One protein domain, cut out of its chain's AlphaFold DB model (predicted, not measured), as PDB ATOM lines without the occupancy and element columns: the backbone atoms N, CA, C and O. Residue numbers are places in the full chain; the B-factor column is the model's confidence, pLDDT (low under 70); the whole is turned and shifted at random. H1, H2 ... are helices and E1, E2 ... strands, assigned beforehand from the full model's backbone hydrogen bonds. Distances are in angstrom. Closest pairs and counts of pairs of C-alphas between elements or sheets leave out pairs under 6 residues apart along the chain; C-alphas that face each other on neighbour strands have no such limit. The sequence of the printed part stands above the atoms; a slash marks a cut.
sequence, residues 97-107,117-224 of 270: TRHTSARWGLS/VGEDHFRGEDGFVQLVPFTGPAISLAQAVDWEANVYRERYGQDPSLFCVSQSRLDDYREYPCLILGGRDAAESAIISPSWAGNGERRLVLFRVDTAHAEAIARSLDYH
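What this domain is: This is residues 97 to 107 and 117 to 224 of the 270 residues of an uncharacterized protein of Anaerolineae bacterium (UniProt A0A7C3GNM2). A six-stranded antiparallel sheet, twisted across its width, forms a slab with the longest helix, H1, packed on one face and the shorter helix H3 on the other. H2 sits at the sheet's fringe, while E1 stands off the sheet in a small side ladder, where residues 100 to 101 pair with 106 to 107, which in turn pair with 222 to 223. The printed part has 119 residues, with three named helices and seven named strands in the order E1 E2 E3 H1 H2 E4 E5 E6 E7 H3; the sheet runs E2 E3 E7 E6 E5 E4. The class is mixed, helices and strands, with 58 residues, under half, in named elements. The whole is compact, with a radius of gyration of the C-alphas of 13.4 A and spans of 38 by 32 by 26 A.

How they stand to each other: Begin at inner strands E6, residues 189 to 195, and E7, residues 203 to 209, a hairpin with N 191 and O 207 2.9 A apart. Beside E7 is E3, residues 128 to 133, with N 130 and O 208 at 2.8 A, and then edge strand E2, residues 121 to 123, with N 122 and O 129 at 2.9 A. Beside E6 is E5, residues 178 to 181, with N 180 and O 190 at 2.8 A, and then edge strand E4, residues 161 to 164, with N 163 and O 179 at 2.9 A. E4 E5 E6 E7 form a meander, each strand the antiparallel neighbour of the one before. The sheet is twisted, its C-alphas lying up to 4.4 A off its best plane. H1, residues 141 to 151, is on the sheet at a height of 8.6 A, over E6 and E5; its closest C-alphas to E6 are those of Val 145 and Ile 192, 6.6 A apart. H3, residues 214 to 220, is on the opposite face at a height of 8.3 A, over E6, with the C-alphas of Ser 189 and Ala 214 closest at 6.2 A; its line rises 38 degrees out of the local plane, only just short of standing up from the sheet. H2, residues 153 to 156, only grazes the sheet with residues 155 to 156. E1, residues 97 to 101, pairs with no named strand. In H1 and H3 every O i to N i+4 pair is within hydrogen-bond range; H2 is too short for one.

Where its parts are: Find C-alpha 97, where E1 begins, at (6.656, 54.256, 28.189). E7 is 19.1 A long, E6 18.7 A and E3 16.9 A. H1 runs 15.2 A from C-alpha 141 at (14.226, 28.137, 32.182), and H3 ends at C-alpha 220 at (4.538, 44.411, 31.034).

The domain as a whole: The two C-alphas farthest apart, those of Arg 184 and Asn 199, are 39.4 A apart. Residues 108 to 116 are not printed; C-alphas 107 and 117 are 17.4 A apart across this cut. The link from E4 to E5, 13 residues, is long. The model's pLDDT is under 70 at residues 167 to 174 and 198 to 202.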
ATOM      1  N   THR A  97       6.520  54.321  29.649       93.88
ATOM      2  CA  THR A  97       6.656  54.256  28.189       93.88
ATOM      3  C   THR A  97       6.986  52.837  27.758       93.88
ATOM      4  O   THR A  97       7.574  52.075  28.519       93.88
ATOM      5  N   ARG A  98       6.587  52.457  26.542       94.44
ATOM      6  CA  ARG A  98       6.832  51.116  26.003       94.44
ATOM      7  C   ARG A  98       8.093  51.112  25.143       94.44
ATOM      8  O   ARG A  98       8.187  51.892  24.198       94.44
ATOM      9  N   HIS A  99       9.015  50.203  25.441       94.25
ATOM     10  CA  HIS A  99      10.193  49.893  24.632       94.25
ATOM     11  C   HIS A  99      10.004  48.558  23.908       94.25
ATOM     12  O   HIS A  99       9.387  47.634  24.437       94.25
ATOM     13  N   THR A 100      10.564  48.452  22.706       93.25
ATOM     14  CA  THR A 100      10.563  47.228  21.896       93.25
ATOM     15  C   THR A 100      11.995  46.892  21.504       93.25
ATOM     16  O   THR A 100      12.646  47.650  20.782       93.25
ATOM     17  N   SER A 101      12.479  45.736  21.954       91.19
ATOM     18  CA  SER A 101      13.759  45.179  21.528       91.19
ATOM     19  C   SER A 101      13.551  44.261  20.325       91.19
ATOM     20  O   SER A 101      13.057  43.136  20.445       91.19
ATOM     21  N   ALA A 102      13.979  44.729  19.152       87.12
ATOM     22  CA  ALA A 102      14.037  43.899  17.950       87.12
ATOM     23  C   ALA A 102      15.047  42.750  18.104       87.12
ATOM     24  O   ALA A 102      14.807  41.649  17.612       87.12
ATOM     25  N   ARG A 103      16.148  42.997  18.828       87.25
ATOM     26  CA  ARG A 103      17.216  42.027  19.074       87.25
ATOM     27  C   ARG A 103      16.729  40.801  19.835       87.25
ATOM     28  O   ARG A 103      17.214  39.715  19.551       87.25
ATOM     29  N   TRP A 104      15.813  40.973  20.787       88.38
ATOM     30  CA  TRP A 104      15.329  39.881  21.640       88.38
ATOM     31  C   TRP A 104      13.911  39.402  21.293       88.38
ATOM     32  O   TRP A 104      13.491  38.366  21.813       88.38
ATOM     33  N   GLY A 105      13.202  40.105  20.400       87.25
ATOM     34  CA  GLY A 105      11.842  39.753  19.972       87.25
ATOM     35  C   GLY A 105      10.787  40.020  21.047       87.25
ATOM     36  O   GLY A 105       9.870  39.224  21.241       87.25
ATOM     37  N   LEU A 106      10.937  41.111  21.800       89.44
ATOM     38  CA  LEU A 106      10.067  41.413  22.937       89.44
ATOM     39  C   LEU A 106       9.881  42.917  23.148       89.44
ATOM     40  O   LEU A 106      10.659  43.741  22.666       89.44
ATOM     41  N   SER A 107       8.850  43.267  23.901       92.50
ATOM     42  CA  SER A 107       8.538  44.612  24.364       92.50
ATOM     43  C   SER A 107       8.297  44.617  25.867       92.50
ATOM     44  O   SER A 107       7.872  43.614  26.431       92.50
ATOM     45  N   VAL A 117      21.061  54.293  27.703       96.81
ATOM     46  CA  VAL A 117      22.523  54.419  27.873       96.81
ATOM     47  C   VAL A 117      23.303  53.369  27.076       96.81
ATOM     48  O   VAL A 117      24.523  53.447  26.961       96.81
ATOM     49  N   GLY A 118      22.603  52.394  26.494       93.38
ATOM     50  CA  GLY A 118      23.164  51.381  25.606       93.38
ATOM     51  C   GLY A 118      22.073  50.648  24.830       93.38
ATOM     52  O   GLY A 118      20.884  50.935  24.968       93.38
ATOM     53  N   GLU A 119      22.463  49.696  23.984       91.38
ATOM     54  CA  GLU A 119      21.494  48.802  23.347       91.38
ATOM     55  C   GLU A 119      20.769  47.984  24.427       91.38
ATOM     56  O   GLU A 119      21.417  47.319  25.228       91.38
ATOM     57  N   ASP A 120      19.438  48.099  24.478       94.62
ATOM     58  CA  ASP A 120      18.585  47.489  25.505       94.62
ATOM     59  C   ASP A 120      19.071  47.706  26.956       94.62
ATOM     60  O   ASP A 120      18.892  46.855  27.827       94.62
ATOM     61  N   HIS A 121      19.679  48.869  27.210       97.56
ATOM     62  CA  HIS A 121      20.137  49.307  28.525       97.56
ATOM     63  C   HIS A 121      19.629  50.723  28.795       97.56
ATOM     64  O   HIS A 121      19.940  51.661  28.051       97.56
ATOM     65  N   PHE A 122      18.858  50.869  29.868       98.06
ATOM     66  CA  PHE A 122      18.242  52.118  30.289       98.06
ATOM     67  C   PHE A 122      18.542  52.394  31.758       98.06
ATOM     68  O   PHE A 122      18.655  51.462  32.555       98.06
ATOM     69  N   ARG A 123      18.667  53.673  32.106       97.62
ATOM     70  CA  ARG A 123      18.958  54.121  33.467       97.62
ATOM     71  C   ARG A 123      18.174  55.386  33.796       97.62
ATOM     72  O   ARG A 123      18.112  56.298  32.971       97.62
ATOM     73  N   GLY A 124      17.616  55.428  34.998       95.69
ATOM     74  CA  GLY A 124      17.016  56.608  35.612       95.69
ATOM     75  C   GLY A 124      17.761  57.031  36.871       95.69
ATOM     76  O   GLY A 124      18.804  56.470  37.219       95.69
ATOM     77  N   GLU A 125      17.215  58.033  37.554       94.19
ATOM     78  CA  GLU A 125      17.686  58.437  38.884       94.19
ATOM     79  C   GLU A 125      17.406  57.347  39.931       94.19
ATOM     80  O   GLU A 125      18.206  57.126  40.839       94.19
ATOM     81  N   ASP A 126      16.297  56.637  39.759       92.06
ATOM     82  CA  ASP A 126      15.713  55.691  40.703       92.06
ATOM     83  C   ASP A 126      15.927  54.214  40.332       92.06
ATOM     84  O   ASP A 126      15.535  53.332  41.095       92.06
ATOM     85  N   GLY A 127      16.560  53.914  39.194       95.38
ATOM     86  CA  GLY A 127      16.713  52.529  38.766       95.38
ATOM     87  C   GLY A 127      17.376  52.316  37.415       95.38
ATOM     88  O   GLY A 127      17.976  53.217  36.814       95.38
ATOM     89  N   PHE A 128      17.314  51.069  36.957       97.44
ATOM     90  CA  PHE A 128      17.869  50.671  35.670       97.44
ATOM     91  C   PHE A 128      17.243  49.375  35.156       97.44
ATOM     92  O   PHE A 128      16.694  48.565  35.904       97.44
ATOM     93  N   VAL A 129      17.407  49.146  33.856       98.00
ATOM     94  CA  VAL A 129      17.181  47.847  33.224       98.00
ATOM     95  C   VAL A 129      18.258  47.583  32.180       98.00
ATOM     96  O   VAL A 129      18.648  48.480  31.429       98.00
ATOM     97  N   GLN A 130      18.726  46.346  32.096       97.94
ATOM     98  CA  GLN A 130      19.676  45.910  31.083       97.94
ATOM     99  C   GLN A 130      19.345  44.497  30.616       97.94
ATOM    100  O   GLN A 130      19.230  43.586  31.433       97.94
ATOM    101  N   LEU A 131      19.243  44.300  29.301       97.00
ATOM    102  CA  LEU A 131      19.054  42.976  28.711       97.00
ATOM    103  C   LEU A 131      20.399  42.419  28.253       97.00
ATOM    104  O   LEU A 131      21.133  43.060  27.498       97.00
ATOM    105  N   VAL A 132      20.705  41.200  28.682       95.25
ATOM    106  CA  VAL A 132      21.927  40.478  28.313       95.25
ATOM    107  C   VAL A 132      21.597  39.027  27.954       95.25
ATOM    108  O   VAL A 132      20.609  38.483  28.453       95.25
ATOM    109  N   PRO A 133      22.398  38.364  27.098       93.81
ATOM    110  CA  PRO A 133      22.267  36.922  26.921       93.81
ATOM    111  C   PRO A 133      22.477  36.216  28.261       93.81
ATOM    112  O   PRO A 133      23.415  36.534  28.997       93.81
ATOM    113  N   PHE A 134      21.640  35.228  28.559       93.75
ATOM    114  CA  PHE A 134      21.936  34.305  29.646       93.75
ATOM    115  C   PHE A 134      23.119  33.411  29.243       93.75
ATOM    116  O   PHE A 134      23.148  32.879  28.135       93.75
ATOM    117  N   THR A 135      24.103  33.255  30.131       91.19
ATOM    118  CA  THR A 135      25.368  32.542  29.846       91.19
ATOM    119  C   THR A 135      25.635  31.365  30.789       91.19
ATOM    120  O   THR A 135      26.713  30.774  30.752       91.19
ATOM    121  N   GLY A 136      24.666  31.005  31.634       87.94
ATOM    122  CA  GLY A 136      24.797  29.887  32.565       87.94
ATOM    123  C   GLY A 136      24.584  28.508  31.918       87.94
ATOM    124  O   GLY A 136      24.003  28.401  30.835       87.94
ATOM    125  N   PRO A 137      25.008  27.427  32.597       84.50
ATOM    126  CA  PRO A 137      24.790  26.051  32.171       84.50
ATOM    127  C   PRO A 137      23.350  25.622  32.491       84.50
ATOM    128  O   PRO A 137      23.100  24.938  33.481       84.50
ATOM    129  N   ALA A 138      22.387  26.039  31.672       81.94
ATOM    130  CA  ALA A 138      20.988  25.661  31.842       81.94
ATOM    131  C   ALA A 138      20.409  25.072  30.557       81.94
ATOM    132  O   ALA A 138      20.566  25.639  29.479       81.94
ATOM    133  N   ILE A 139      19.693  23.951  30.689       79.69
ATOM    134  CA  ILE A 139      18.931  23.342  29.584       79.69
ATOM    135  C   ILE A 139      17.433  23.682  29.659       79.69
ATOM    136  O   ILE A 139      16.670  23.383  28.737       79.69
ATOM    137  N   SER A 140      16.998  24.319  30.751       86.94
ATOM    138  CA  SER A 140      15.633  24.805  30.941       86.94
ATOM    139  C   SER A 140      15.588  26.169  31.629       86.94
ATOM    140  O   SER A 140      16.546  26.581  32.281       86.94
ATOM    141  N   LEU A 141      14.449  26.856  31.514       89.38
ATOM    142  CA  LEU A 141      14.226  28.137  32.182       89.38
ATOM    143  C   LEU A 141      14.299  28.009  33.712       89.38
ATOM    144  O   LEU A 141      14.996  28.788  34.350       89.38
ATOM    145  N   ALA A 142      13.655  26.993  34.295       89.38
ATOM    146  CA  ALA A 142      13.692  26.755  35.741       89.38
ATOM    147  C   ALA A 142      15.128  26.547  36.259       89.38
ATOM    148  O   ALA A 142      15.513  27.114  37.278       89.38
ATOM    149  N   GLN A 143      15.953  25.800  35.516       91.31
ATOM    150  CA  GLN A 143      17.367  25.624  35.857       91.31
ATOM    151  C   GLN A 143      18.171  26.913  35.716       91.31
ATOM    152  O   GLN A 143      19.050  27.165  36.532       91.31
ATOM    153  N   ALA A 144      17.883  27.732  34.700       94.00
ATOM    154  CA  ALA A 144      18.546  29.020  34.530       94.00
ATOM    155  C   ALA A 144      18.270  29.945  35.717       94.00
ATOM    156  O   ALA A 144      19.185  30.594  36.214       94.00
ATOM    157  N   VAL A 145      17.025  29.960  36.194       94.31
ATOM    158  CA  VAL A 145      16.577  30.769  37.335       94.31
ATOM    159  C   VAL A 145      17.235  30.313  38.626       94.31
ATOM    160  O   VAL A 145      17.810  31.136  39.337       94.31
ATOM    161  N   ASP A 146      17.196  29.010  38.912       93.00
ATOM    162  CA  ASP A 146      17.825  28.453  40.110       93.00
ATOM    163  C   ASP A 146      19.346  28.665  40.089       93.00
ATOM    164  O   ASP A 146      19.940  29.068  41.089       93.00
ATOM    165  N   TRP A 147      19.989  28.472  38.933       94.94
ATOM    166  CA  TRP A 147      21.419  28.723  38.783       94.94
ATOM    167  C   TRP A 147      21.768  30.203  38.986       94.94
ATOM    168  O   TRP A 147      22.645  30.507  39.792       94.94
ATOM    169  N   GLU A 148      21.069  31.126  38.319       96.44
ATOM    170  CA  GLU A 148      21.319  32.571  38.421       96.44
ATOM    171  C   GLU A 148      21.143  33.068  39.862       96.44
ATOM    172  O   GLU A 148      22.020  33.755  40.388       96.44
ATOM    173  N   ALA A 149      20.052  32.671  40.527       94.94
ATOM    174  CA  ALA A 149      19.760  33.071  41.902       94.94
ATOM    175  C   ALA A 149      20.790  32.527  42.909       94.94
ATOM    176  O   ALA A 149      21.112  33.195  43.893       94.94
ATOM    177  N   ASN A 150      21.328  31.323  42.677       92.69
ATOM    178  CA  ASN A 150      22.307  30.711  43.576       92.69
ATOM    179  C   ASN A 150      23.750  31.144  43.315       92.69
ATOM    180  O   ASN A 150      24.529  31.197  44.269       92.69
ATOM    181  N   VAL A 151      24.120  31.415  42.063       95.19
ATOM    182  CA  VAL A 151      25.488  31.816  41.708       95.19
ATOM    183  C   VAL A 151      25.737  33.281  42.032       95.19
ATOM    184  O   VAL A 151      26.812  33.596  42.530       95.19
ATOM    185  N   TYR A 152      24.748  34.150  41.817       94.94
ATOM    186  CA  TYR A 152      24.913  35.595  41.970       94.94
ATOM    187  C   TYR A 152      24.167  36.153  43.181       94.94
ATOM    188  O   TYR A 152      23.421  37.134  43.102       94.94
ATOM    189  N   ARG A 153      24.360  35.510  44.336       91.75
ATOM    190  CA  ARG A 153      23.738  35.926  45.605       91.75
ATOM    191  C   ARG A 153      24.164  37.323  46.038       91.75
ATOM    192  O   ARG A 153      23.408  38.011  46.713       91.75
ATOM    193  N   GLU A 154      25.346  37.770  45.633       93.88
ATOM    194  CA  GLU A 154      25.802  39.139  45.863       93.88
ATOM    195  C   GLU A 154      24.928  40.187  45.159       93.88
ATOM    196  O   GLU A 154      24.893  41.331  45.605       93.88
ATOM    197  N   ARG A 155      24.203  39.809  44.094       95.19
ATOM    198  CA  ARG A 155      23.262  40.694  43.390       95.19
ATOM    199  C   ARG A 155      21.874  40.669  44.021       95.19
ATOM    200  O   ARG A 155      21.305  41.725  44.292       95.19
ATOM    201  N   TYR A 156      21.353  39.470  44.283       95.81
ATOM    202  CA  TYR A 156      19.962  39.267  44.706       95.81
ATOM    203  C   TYR A 156      19.764  39.211  46.229       95.81
ATOM    204  O   TYR A 156      18.641  39.017  46.692       95.81
ATOM    205  N   GLY A 157      20.830  39.397  47.010       92.56
ATOM    206  CA  GLY A 157      20.785  39.383  48.469       92.56
ATOM    207  C   GLY A 157      20.625  37.980  49.059       92.56
ATOM    208  O   GLY A 157      20.775  36.957  48.382       92.56
ATOM    209  N   GLN A 158      20.340  37.933  50.362       89.12
ATOM    210  CA  GLN A 158      19.948  36.682  51.011       89.12
ATOM    211  C   GLN A 158      18.489  36.382  50.675       89.12
ATOM    212  O   GLN A 158      17.639  37.271  50.730       89.12
ATOM    213  N   ASP A 159      18.214  35.114  50.389       88.19
ATOM    214  CA  ASP A 159      16.862  34.576  50.288       88.19
ATOM    215  C   ASP A 159      15.993  35.225  49.189       88.19
ATOM    216  O   ASP A 159      14.895  35.717  49.475       88.19
ATOM    217  N   PRO A 160      16.455  35.252  47.918       93.62
ATOM    218  CA  PRO A 160      15.664  35.810  46.829       93.62
ATOM    219  C   PRO A 160      14.382  35.003  46.612       93.62
ATOM    220  O   PRO A 160      14.353  33.776  46.738       93.62
ATOM    221  N   SER A 161      13.312  35.703  46.248       94.56
ATOM    222  CA  SER A 161      12.025  35.075  45.950       94.56
ATOM    223  C   SER A 161      11.895  34.803  44.455       94.56
ATOM    224  O   SER A 161      12.184  35.669  43.632       94.56
ATOM    225  N   LEU A 162      11.448  33.600  44.098       93.75
ATOM    226  CA  LEU A 162      11.312  33.163  42.710       93.75
ATOM    227  C   LEU A 162       9.834  33.102  42.326       93.75
ATOM    228  O   LEU A 162       9.034  32.492  43.035       93.75
ATOM    229  N   PHE A 163       9.469  33.713  41.199       90.38
ATOM    230  CA  PHE A 163       8.087  33.749  40.721       90.38
ATOM    231  C   PHE A 163       8.007  33.469  39.223       90.38
ATOM    232  O   PHE A 163       8.687  34.113  38.428       90.38
ATOM    233  N   CYS A 164       7.113  32.574  38.808       87.50
ATOM    234  CA  CYS A 164       6.716  32.480  37.405       87.50
ATOM    235  C   CYS A 164       5.742  33.626  37.105       87.50
ATOM    236  O   CYS A 164       4.698  33.765  37.750       87.50
ATOM    237  N   VAL A 165       6.060  34.450  36.116       83.62
ATOM    238  CA  VAL A 165       5.214  35.568  35.710       83.62
ATOM    239  C   VAL A 165       4.208  35.033  34.700       83.62
ATOM    240  O   VAL A 165       4.406  35.084  33.488       83.62
ATOM    241  N   SER A 166       3.123  34.468  35.229       72.94
ATOM    242  CA  SER A 166       1.980  34.084  34.410       72.94
ATOM    243  C   SER A 166       1.375  35.341  33.792       72.94
ATOM    244  O   SER A 166       1.011  36.290  34.494       72.94
ATOM    245  N   GLN A 167       1.271  35.344  32.470       65.88
ATOM    246  CA  GLN A 167       0.484  36.327  31.754       65.88
ATOM    247  C   GLN A 167      -0.542  35.590  30.909       65.88
ATOM    248  O   GLN A 167      -0.199  34.681  30.164       65.88
ATOM    249  N   SER A 168      -1.790  36.040  30.955       55.19
ATOM    250  CA  SER A 168      -2.897  35.496  30.162       55.19
ATOM    251  C   SER A 168      -2.725  35.659  28.644       55.19
ATOM    252  O   SER A 168      -3.535  35.164  27.873       55.19
ATOM    253  N   ARG A 169      -1.685  36.369  28.190       57.69
ATOM    254  CA  ARG A 169      -1.312  36.486  26.769       57.69
ATOM    255  C   ARG A 169      -0.260  35.470  26.333       57.69
ATOM    256  O   ARG A 169       0.082  35.424  25.157       57.69
ATOM    257  N   LEU A 170       0.272  34.700  27.279       59.62
ATOM    258  CA  LEU A 170       1.368  33.768  27.060       59.62
ATOM    259  C   LEU A 170       0.918  32.311  26.925       59.62
ATOM    260  O   LEU A 170       1.770  31.437  26.864       59.62
ATOM    261  N   ASP A 171      -0.385  32.034  26.852       58.41
ATOM    262  CA  ASP A 171      -0.919  30.663  26.863       58.41
ATOM    263  C   ASP A 171      -0.473  29.809  25.659       58.41
ATOM    264  O   ASP A 171      -0.444  28.583  25.747       58.41
ATOM    265  N   ASP A 172      -0.040  30.443  24.563       56.31
ATOM    266  CA  ASP A 172       0.559  29.758  23.408       56.31
ATOM    267  C   ASP A 172       2.059  29.438  23.596       56.31
ATOM    268  O   ASP A 172       2.639  28.652  22.839       56.31
ATOM    269  N   TYR A 173       2.708  30.023  24.606       60.25
ATOM    270  CA  TYR A 173       4.134  29.863  24.873       60.25
ATOM    271  C   TYR A 173       4.344  28.861  26.006       60.25
ATOM    272  O   TYR A 173       3.849  29.013  27.117       60.25
ATOM    273  N   ARG A 174       5.134  27.818  25.734       64.31
ATOM    274  CA  ARG A 174       5.355  26.705  26.674       64.31
ATOM    275  C   ARG A 174       6.093  27.095  27.959       64.31
ATOM    276  O   ARG A 174       6.141  26.283  28.876       64.31
ATOM    277  N   GLU A 175       6.689  28.286  28.022       74.75
ATOM    278  CA  GLU A 175       7.507  28.731  29.152       74.75
ATOM    279  C   GLU A 175       7.235  30.201  29.476       74.75
ATOM    280  O   GLU A 175       7.491  31.092  28.664       74.75
ATOM    281  N   TYR A 176       6.713  30.445  30.677       84.25
ATOM    282  CA  TYR A 176       6.481  31.785  31.208       84.25
ATOM    283  C   TYR A 176       7.788  32.365  31.755       84.25
ATOM    284  O   TYR A 176       8.521  31.626  32.406       84.25
ATOM    285  N   PRO A 177       8.076  33.665  31.562       91.56
ATOM    286  CA  PRO A 177       9.246  34.294  32.164       91.56
ATOM    287  C   PRO A 177       9.235  34.143  33.687       91.56
ATOM    288  O   PRO A 177       8.180  34.137  34.322       91.56
ATOM    289  N   CYS A 178      10.419  34.068  34.276       94.19
ATOM    290  CA  CYS A 178      10.600  33.913  35.711       94.19
ATOM    291  C   CYS A 178      11.277  35.150  36.293       94.19
ATOM    292  O   CYS A 178      12.292  35.609  35.775       94.19
ATOM    293  N   LEU A 179      10.726  35.664  37.383       96.38
ATOM    294  CA  LEU A 179      11.246  36.779  38.158       96.38
ATOM    295  C   LEU A 179      12.021  36.243  39.369       96.38
ATOM    296  O   LEU A 179      11.480  35.484  40.171       96.38
ATOM    297  N   ILE A 180      13.268  36.678  39.501       97.31
ATOM    298  CA  ILE A 180      14.088  36.602  40.708       97.31
ATOM    299  C   ILE A 180      13.943  37.958  41.395       97.31
ATOM    300  O   ILE A 180      14.549  38.946  40.972       97.31
ATOM    301  N   LEU A 181      13.104  38.027  42.422       96.62
ATOM    302  CA  LEU A 181      12.945  39.228  43.227       96.62
ATOM    303  C   LEU A 181      14.007  39.227  44.329       96.62
ATOM    304  O   LEU A 181      14.059  38.300  45.142       96.62
ATOM    305  N   GLY A 182      14.847  40.262  44.333       93.25
ATOM    306  CA  GLY A 182      15.887  40.449  45.336       93.25
ATOM    307  C   GLY A 182      15.329  40.416  46.763       93.25
ATOM    308  O   GLY A 182      14.262  40.968  47.039       93.25
ATOM    309  N   GLY A 183      16.042  39.731  47.655       89.56
ATOM    310  CA  GLY A 183      15.704  39.631  49.070       89.56
ATOM    311  C   GLY A 183      16.167  40.843  49.881       89.56
ATOM    312  O   GLY A 183      16.329  41.956  49.374       89.56
ATOM    313  N   ARG A 184      16.398  40.635  51.182       82.12
ATOM    314  CA  ARG A 184      16.942  41.692  52.046       82.12
ATOM    315  C   ARG A 184      18.361  42.036  51.579       82.12
ATOM    316  O   ARG A 184      19.150  41.137  51.302       82.12
ATOM    317  N   ASP A 185      18.657  43.332  51.502       86.69
ATOM    318  CA  ASP A 185      19.956  43.880  51.080       86.69
ATOM    319  C   ASP A 185      20.328  43.609  49.608       86.69
ATOM    320  O   ASP A 185      21.482  43.786  49.217       86.69
ATOM    321  N   ALA A 186      19.367  43.192  48.777       91.38
ATOM    322  CA  ALA A 186      19.588  43.004  47.349       91.38
ATOM    323  C   ALA A 186      19.854  44.337  46.639       91.38
ATOM    324  O   ALA A 186      19.159  45.329  46.868       91.38
ATOM    325  N   ALA A 187      20.839  44.340  45.744       89.25
ATOM    326  CA  ALA A 187      21.109  45.478  44.870       89.25
ATOM    327  C   ALA A 187      20.255  45.428  43.595       89.25
ATOM    328  O   ALA A 187      19.965  46.463  42.995       89.25
ATOM    329  N   GLU A 188      19.888  44.221  43.162       96.00
ATOM    330  CA  GLU A 188      19.225  43.976  41.888       96.00
ATOM    331  C   GLU A 188      18.157  42.886  42.026       96.00
ATOM    332  O   GLU A 188      18.166  42.059  42.941       96.00
ATOM    333  N   SER A 189      17.260  42.867  41.052       97.81
ATOM    334  CA  SER A 189      16.367  41.764  40.719       97.81
ATOM    335  C   SER A 189      16.638  41.335  39.277       97.81
ATOM    336  O   SER A 189      17.321  42.027  38.513       97.81
ATOM    337  N   ALA A 190      16.100  40.190  38.878       97.88
ATOM    338  CA  ALA A 190      16.261  39.712  37.515       97.88
ATOM    339  C   ALA A 190      15.003  39.085  36.945       97.88
ATOM    340  O   ALA A 190      14.203  38.501  37.666       97.88
ATOM    341  N   ILE A 191      14.853  39.156  35.626       97.31
ATOM    342  CA  ILE A 191      13.837  38.401  34.897       97.31
ATOM    343  C   ILE A 191      14.564  37.526  33.888       97.31
ATOM    344  O   ILE A 191      15.325  38.036  33.070       97.31
ATOM    345  N   ILE A 192      14.341  36.218  33.928       95.88
ATOM    346  CA  ILE A 192      14.827  35.304  32.895       95.88
ATOM    347  C   ILE A 192      13.655  34.946  32.004       95.88
ATOM    348  O   ILE A 192      12.572  34.593  32.472       95.88
ATOM    349  N   SER A 193      13.865  35.078  30.705       92.69
ATOM    350  CA  SER A 193      12.806  34.990  29.716       92.69
ATOM    351  C   SER A 193      13.301  34.255  28.468       92.69
ATOM    352  O   SER A 193      14.479  34.375  28.116       92.69
ATOM    353  N   PRO A 194      12.441  33.477  27.789       88.06
ATOM    354  CA  PRO A 194      12.760  32.965  26.466       88.06
ATOM    355  C   PRO A 194      12.874  34.120  25.463       88.06
ATOM    356  O   PRO A 194      12.042  35.023  25.430       88.06
ATOM    357  N   SER A 195      13.892  34.081  24.609       86.00
ATOM    358  CA  SER A 195      14.017  34.991  23.475       86.00
ATOM    359  C   SER A 195      13.506  34.329  22.201       86.00
ATOM    360  O   SER A 195      13.817  33.171  21.920       86.00
ATOM    361  N   TRP A 196      12.769  35.106  21.408       76.25
ATOM    362  CA  TRP A 196      12.222  34.694  20.111       76.25
ATOM    363  C   TRP A 196      12.891  35.412  18.940       76.25
ATOM    364  O   TRP A 196      12.334  35.496  17.845       76.25
ATOM    365  N   ALA A 197      14.091  35.945  19.175       71.19
ATOM    366  CA  ALA A 197      14.940  36.497  18.136       71.19
ATOM    367  C   ALA A 197      15.241  35.420  17.081       71.19
ATOM    368  O   ALA A 197      15.637  34.307  17.416       71.19
ATOM    369  N   GLY A 198      14.988  35.739  15.811       61.22
ATOM    370  CA  GLY A 198      14.884  34.772  14.719       61.22
ATOM    371  C   GLY A 198      16.103  33.861  14.545       61.22
ATOM    372  O   GLY A 198      17.221  34.340  14.399       61.22
ATOM    373  N   ASN A 199      15.822  32.554  14.518       61.94
ATOM    374  CA  ASN A 199      16.599  31.420  13.975       61.94
ATOM    375  C   ASN A 199      16.036  30.064  14.472       61.94
ATOM    376  O   ASN A 199      16.502  29.015  14.041       61.94
ATOM    377  N   GLY A 200      15.029  30.073  15.358       63.00
ATOM    378  CA  GLY A 200      14.420  28.858  15.917       63.00
ATOM    379  C   GLY A 200      15.250  28.215  17.033       63.00
ATOM    380  O   GLY A 200      14.835  27.202  17.593       63.00
ATOM    381  N   GLU A 201      16.397  28.801  17.376       67.19
ATOM    382  CA  GLU A 201      17.241  28.356  18.473       67.19
ATOM    383  C   GLU A 201      16.685  28.893  19.795       67.19
ATOM    384  O   GLU A 201      16.398  30.083  19.941       67.19
ATOM    385  N   ARG A 202      16.528  28.010  20.784       69.19
ATOM    386  CA  ARG A 202      16.047  28.403  22.107       69.19
ATOM    387  C   ARG A 202      17.138  29.190  22.826       69.19
ATOM    388  O   ARG A 202      18.131  28.620  23.267       69.19
ATOM    389  N   ARG A 203      16.929  30.496  22.977       85.44
ATOM    390  CA  ARG A 203      17.828  31.383  23.721       85.44
ATOM    391  C   ARG A 203      17.117  31.931  24.944       85.44
ATOM    392  O   ARG A 203      15.917  32.182  24.907       85.44
ATOM    393  N   LEU A 204      17.864  32.118  26.024       91.25
ATOM    394  CA  LEU A 204      17.379  32.798  27.217       91.25
ATOM    395  C   LEU A 204      17.995  34.195  27.276       91.25
ATOM    396  O   LEU A 204      19.186  34.382  27.011       91.25
ATOM    397  N   VAL A 205      17.171  35.173  27.626       94.12
ATOM    398  CA  VAL A 205      17.593  36.539  27.922       94.12
ATOM    399  C   VAL A 205      17.443  36.779  29.419       94.12
ATOM    400  O   VAL A 205      16.463  36.361  30.040       94.12
ATOM    401  N   LEU A 206      18.441  37.441  29.989       97.12
ATOM    402  CA  LEU A 206      18.457  37.905  31.364       97.12
ATOM    403  C   LEU A 206      18.220  39.415  31.358       97.12
ATOM    404  O   LEU A 206      19.000  40.179  30.790       97.12
ATOM    405  N   PHE A 207      17.153  39.840  32.016       97.88
ATOM    406  CA  PHE A 207      16.924  41.223  32.391       97.88
ATOM    407  C   PHE A 207      17.549  41.421  33.760       97.88
ATOM    408  O   PHE A 207      17.113  40.797  34.722       97.88
ATOM    409  N   ARG A 208      18.541  42.295  33.853       97.88
ATOM    410  CA  ARG A 208      18.985  42.852  35.131       97.88
ATOM    411  C   ARG A 208      18.198  44.118  35.373       97.88
ATOM    412  O   ARG A 208      18.115  44.954  34.474       97.88
ATOM    413  N   VAL A 209      17.591  44.226  36.541       97.31
ATOM    414  CA  VAL A 209      16.624  45.279  36.836       97.31
ATOM    415  C   VAL A 209      16.812  45.720  38.274       97.31
ATOM    416  O   VAL A 209      17.158  44.903  39.126       97.31
ATOM    417  N   ASP A 210      16.556  46.983  38.581       95.50
ATOM    418  CA  ASP A 210      16.422  47.357  39.983       95.50
ATOM    419  C   ASP A 210      15.199  46.666  40.616       95.50
ATOM    420  O   ASP A 210      14.216  46.311  39.954       95.50
ATOM    421  N   THR A 211      15.267  46.456  41.928       94.62
ATOM    422  CA  THR A 211      14.246  45.700  42.655       94.62
ATOM    423  C   THR A 211      12.893  46.407  42.704       94.62
ATOM    424  O   THR A 211      11.868  45.725  42.698       94.62
ATOM    425  N   ALA A 212      12.864  47.742  42.706       93.12
ATOM    426  CA  ALA A 212      11.628  48.514  42.826       93.12
ATOM    427  C   ALA A 212      10.756  48.423  41.562       93.12
ATOM    428  O   ALA A 212       9.528  48.411  41.662       93.12
ATOM    429  N   HIS A 213      11.373  48.297  40.385       94.81
ATOM    430  CA  HIS A 213      10.666  48.263  39.101       94.81
ATOM    431  C   HIS A 213      10.487  46.857  38.516       94.81
ATOM    432  O   HIS A 213       9.717  46.683  37.564       94.81
ATOM    433  N   ALA A 214      11.154  45.846  39.078       95.00
ATOM    434  CA  ALA A 214      11.217  44.501  38.509       95.00
ATOM    435  C   ALA A 214       9.840  43.876  38.228       95.00
ATOM    436  O   ALA A 214       9.613  43.356  37.137       95.00
ATOM    437  N   GLU A 215       8.892  43.961  39.168       93.81
ATOM    438  CA  GLU A 215       7.551  43.391  38.974       93.81
ATOM    439  C   GLU A 215       6.759  44.096  37.870       93.81
ATOM    440  O   GLU A 215       6.107  43.439  37.056       93.81
ATOM    441  N   ALA A 216       6.803  45.430  37.833       93.56
ATOM    442  CA  ALA A 216       6.082  46.216  36.837       93.56
ATOM    443  C   ALA A 216       6.623  45.940  35.427       93.56
ATOM    444  O   ALA A 216       5.844  45.688  34.502       93.56
ATOM    445  N   ILE A 217       7.951  45.885  35.290       95.00
ATOM    446  CA  ILE A 217       8.620  45.519  34.038       95.00
ATOM    447  C   ILE A 217       8.229  44.091  33.642       95.00
ATOM    448  O   ILE A 217       7.745  43.882  32.528       95.00
ATOM    449  N   ALA A 218       8.319  43.124  34.559       93.75
ATOM    450  CA  ALA A 218       7.990  41.727  34.285       93.75
ATOM    451  C   ALA A 218       6.534  41.520  33.833       93.75
ATOM    452  O   ALA A 218       6.266  40.779  32.885       93.75
ATOM    453  N   ARG A 219       5.578  42.203  34.471       90.81
ATOM    454  CA  ARG A 219       4.149  42.139  34.109       90.81
ATOM    455  C   ARG A 219       3.827  42.816  32.778       90.81
ATOM    456  O   ARG A 219       2.776  42.543  32.206       90.81
ATOM    457  N   SER A 220       4.700  43.701  32.305       92.88
ATOM    458  CA  SER A 220       4.538  44.411  31.034       92.88
ATOM    459  C   SER A 220       5.188  43.711  29.839       92.88
ATOM    460  O   SER A 220       5.007  44.177  28.712       92.88
ATOM    461  N   LEU A 221       5.946  42.631  30.079       91.56
ATOM    462  CA  LEU A 221       6.609  41.873  29.023       91.56
ATOM    463  C   LEU A 221       5.594  41.398  27.990       91.56
ATOM    464  O   LEU A 221       4.547  40.874  28.346       91.56
ATOM    465  N   ASP A 222       5.920  41.568  26.722       89.06
ATOM    466  CA  ASP A 222       5.089  41.148  25.603       89.06
ATOM    467  C   ASP A 222       6.002  40.639  24.491       89.06
ATOM    468  O   ASP A 222       7.026  41.257  24.199       89.06
ATOM    469  N   TYR A 223       5.663  39.513  23.876       85.31
ATOM    470  CA  TYR A 223       6.550  38.831  22.937       85.31
ATOM    471  C   TYR A 223       6.032  38.987  21.529       85.31
ATOM    472  O   TYR A 223       4.831  38.892  21.261       85.31
ATOM    473  N   HIS A 224       6.951  39.256  20.615       78.62
ATOM    474  CA  HIS A 224       6.624  39.438  19.216       78.62
ATOM    475  C   HIS A 224       7.485  38.466  18.426       78.62
ATOM    476  O   HIS A 224       8.696  38.419  18.656       78.62
TER     477      HIS A 224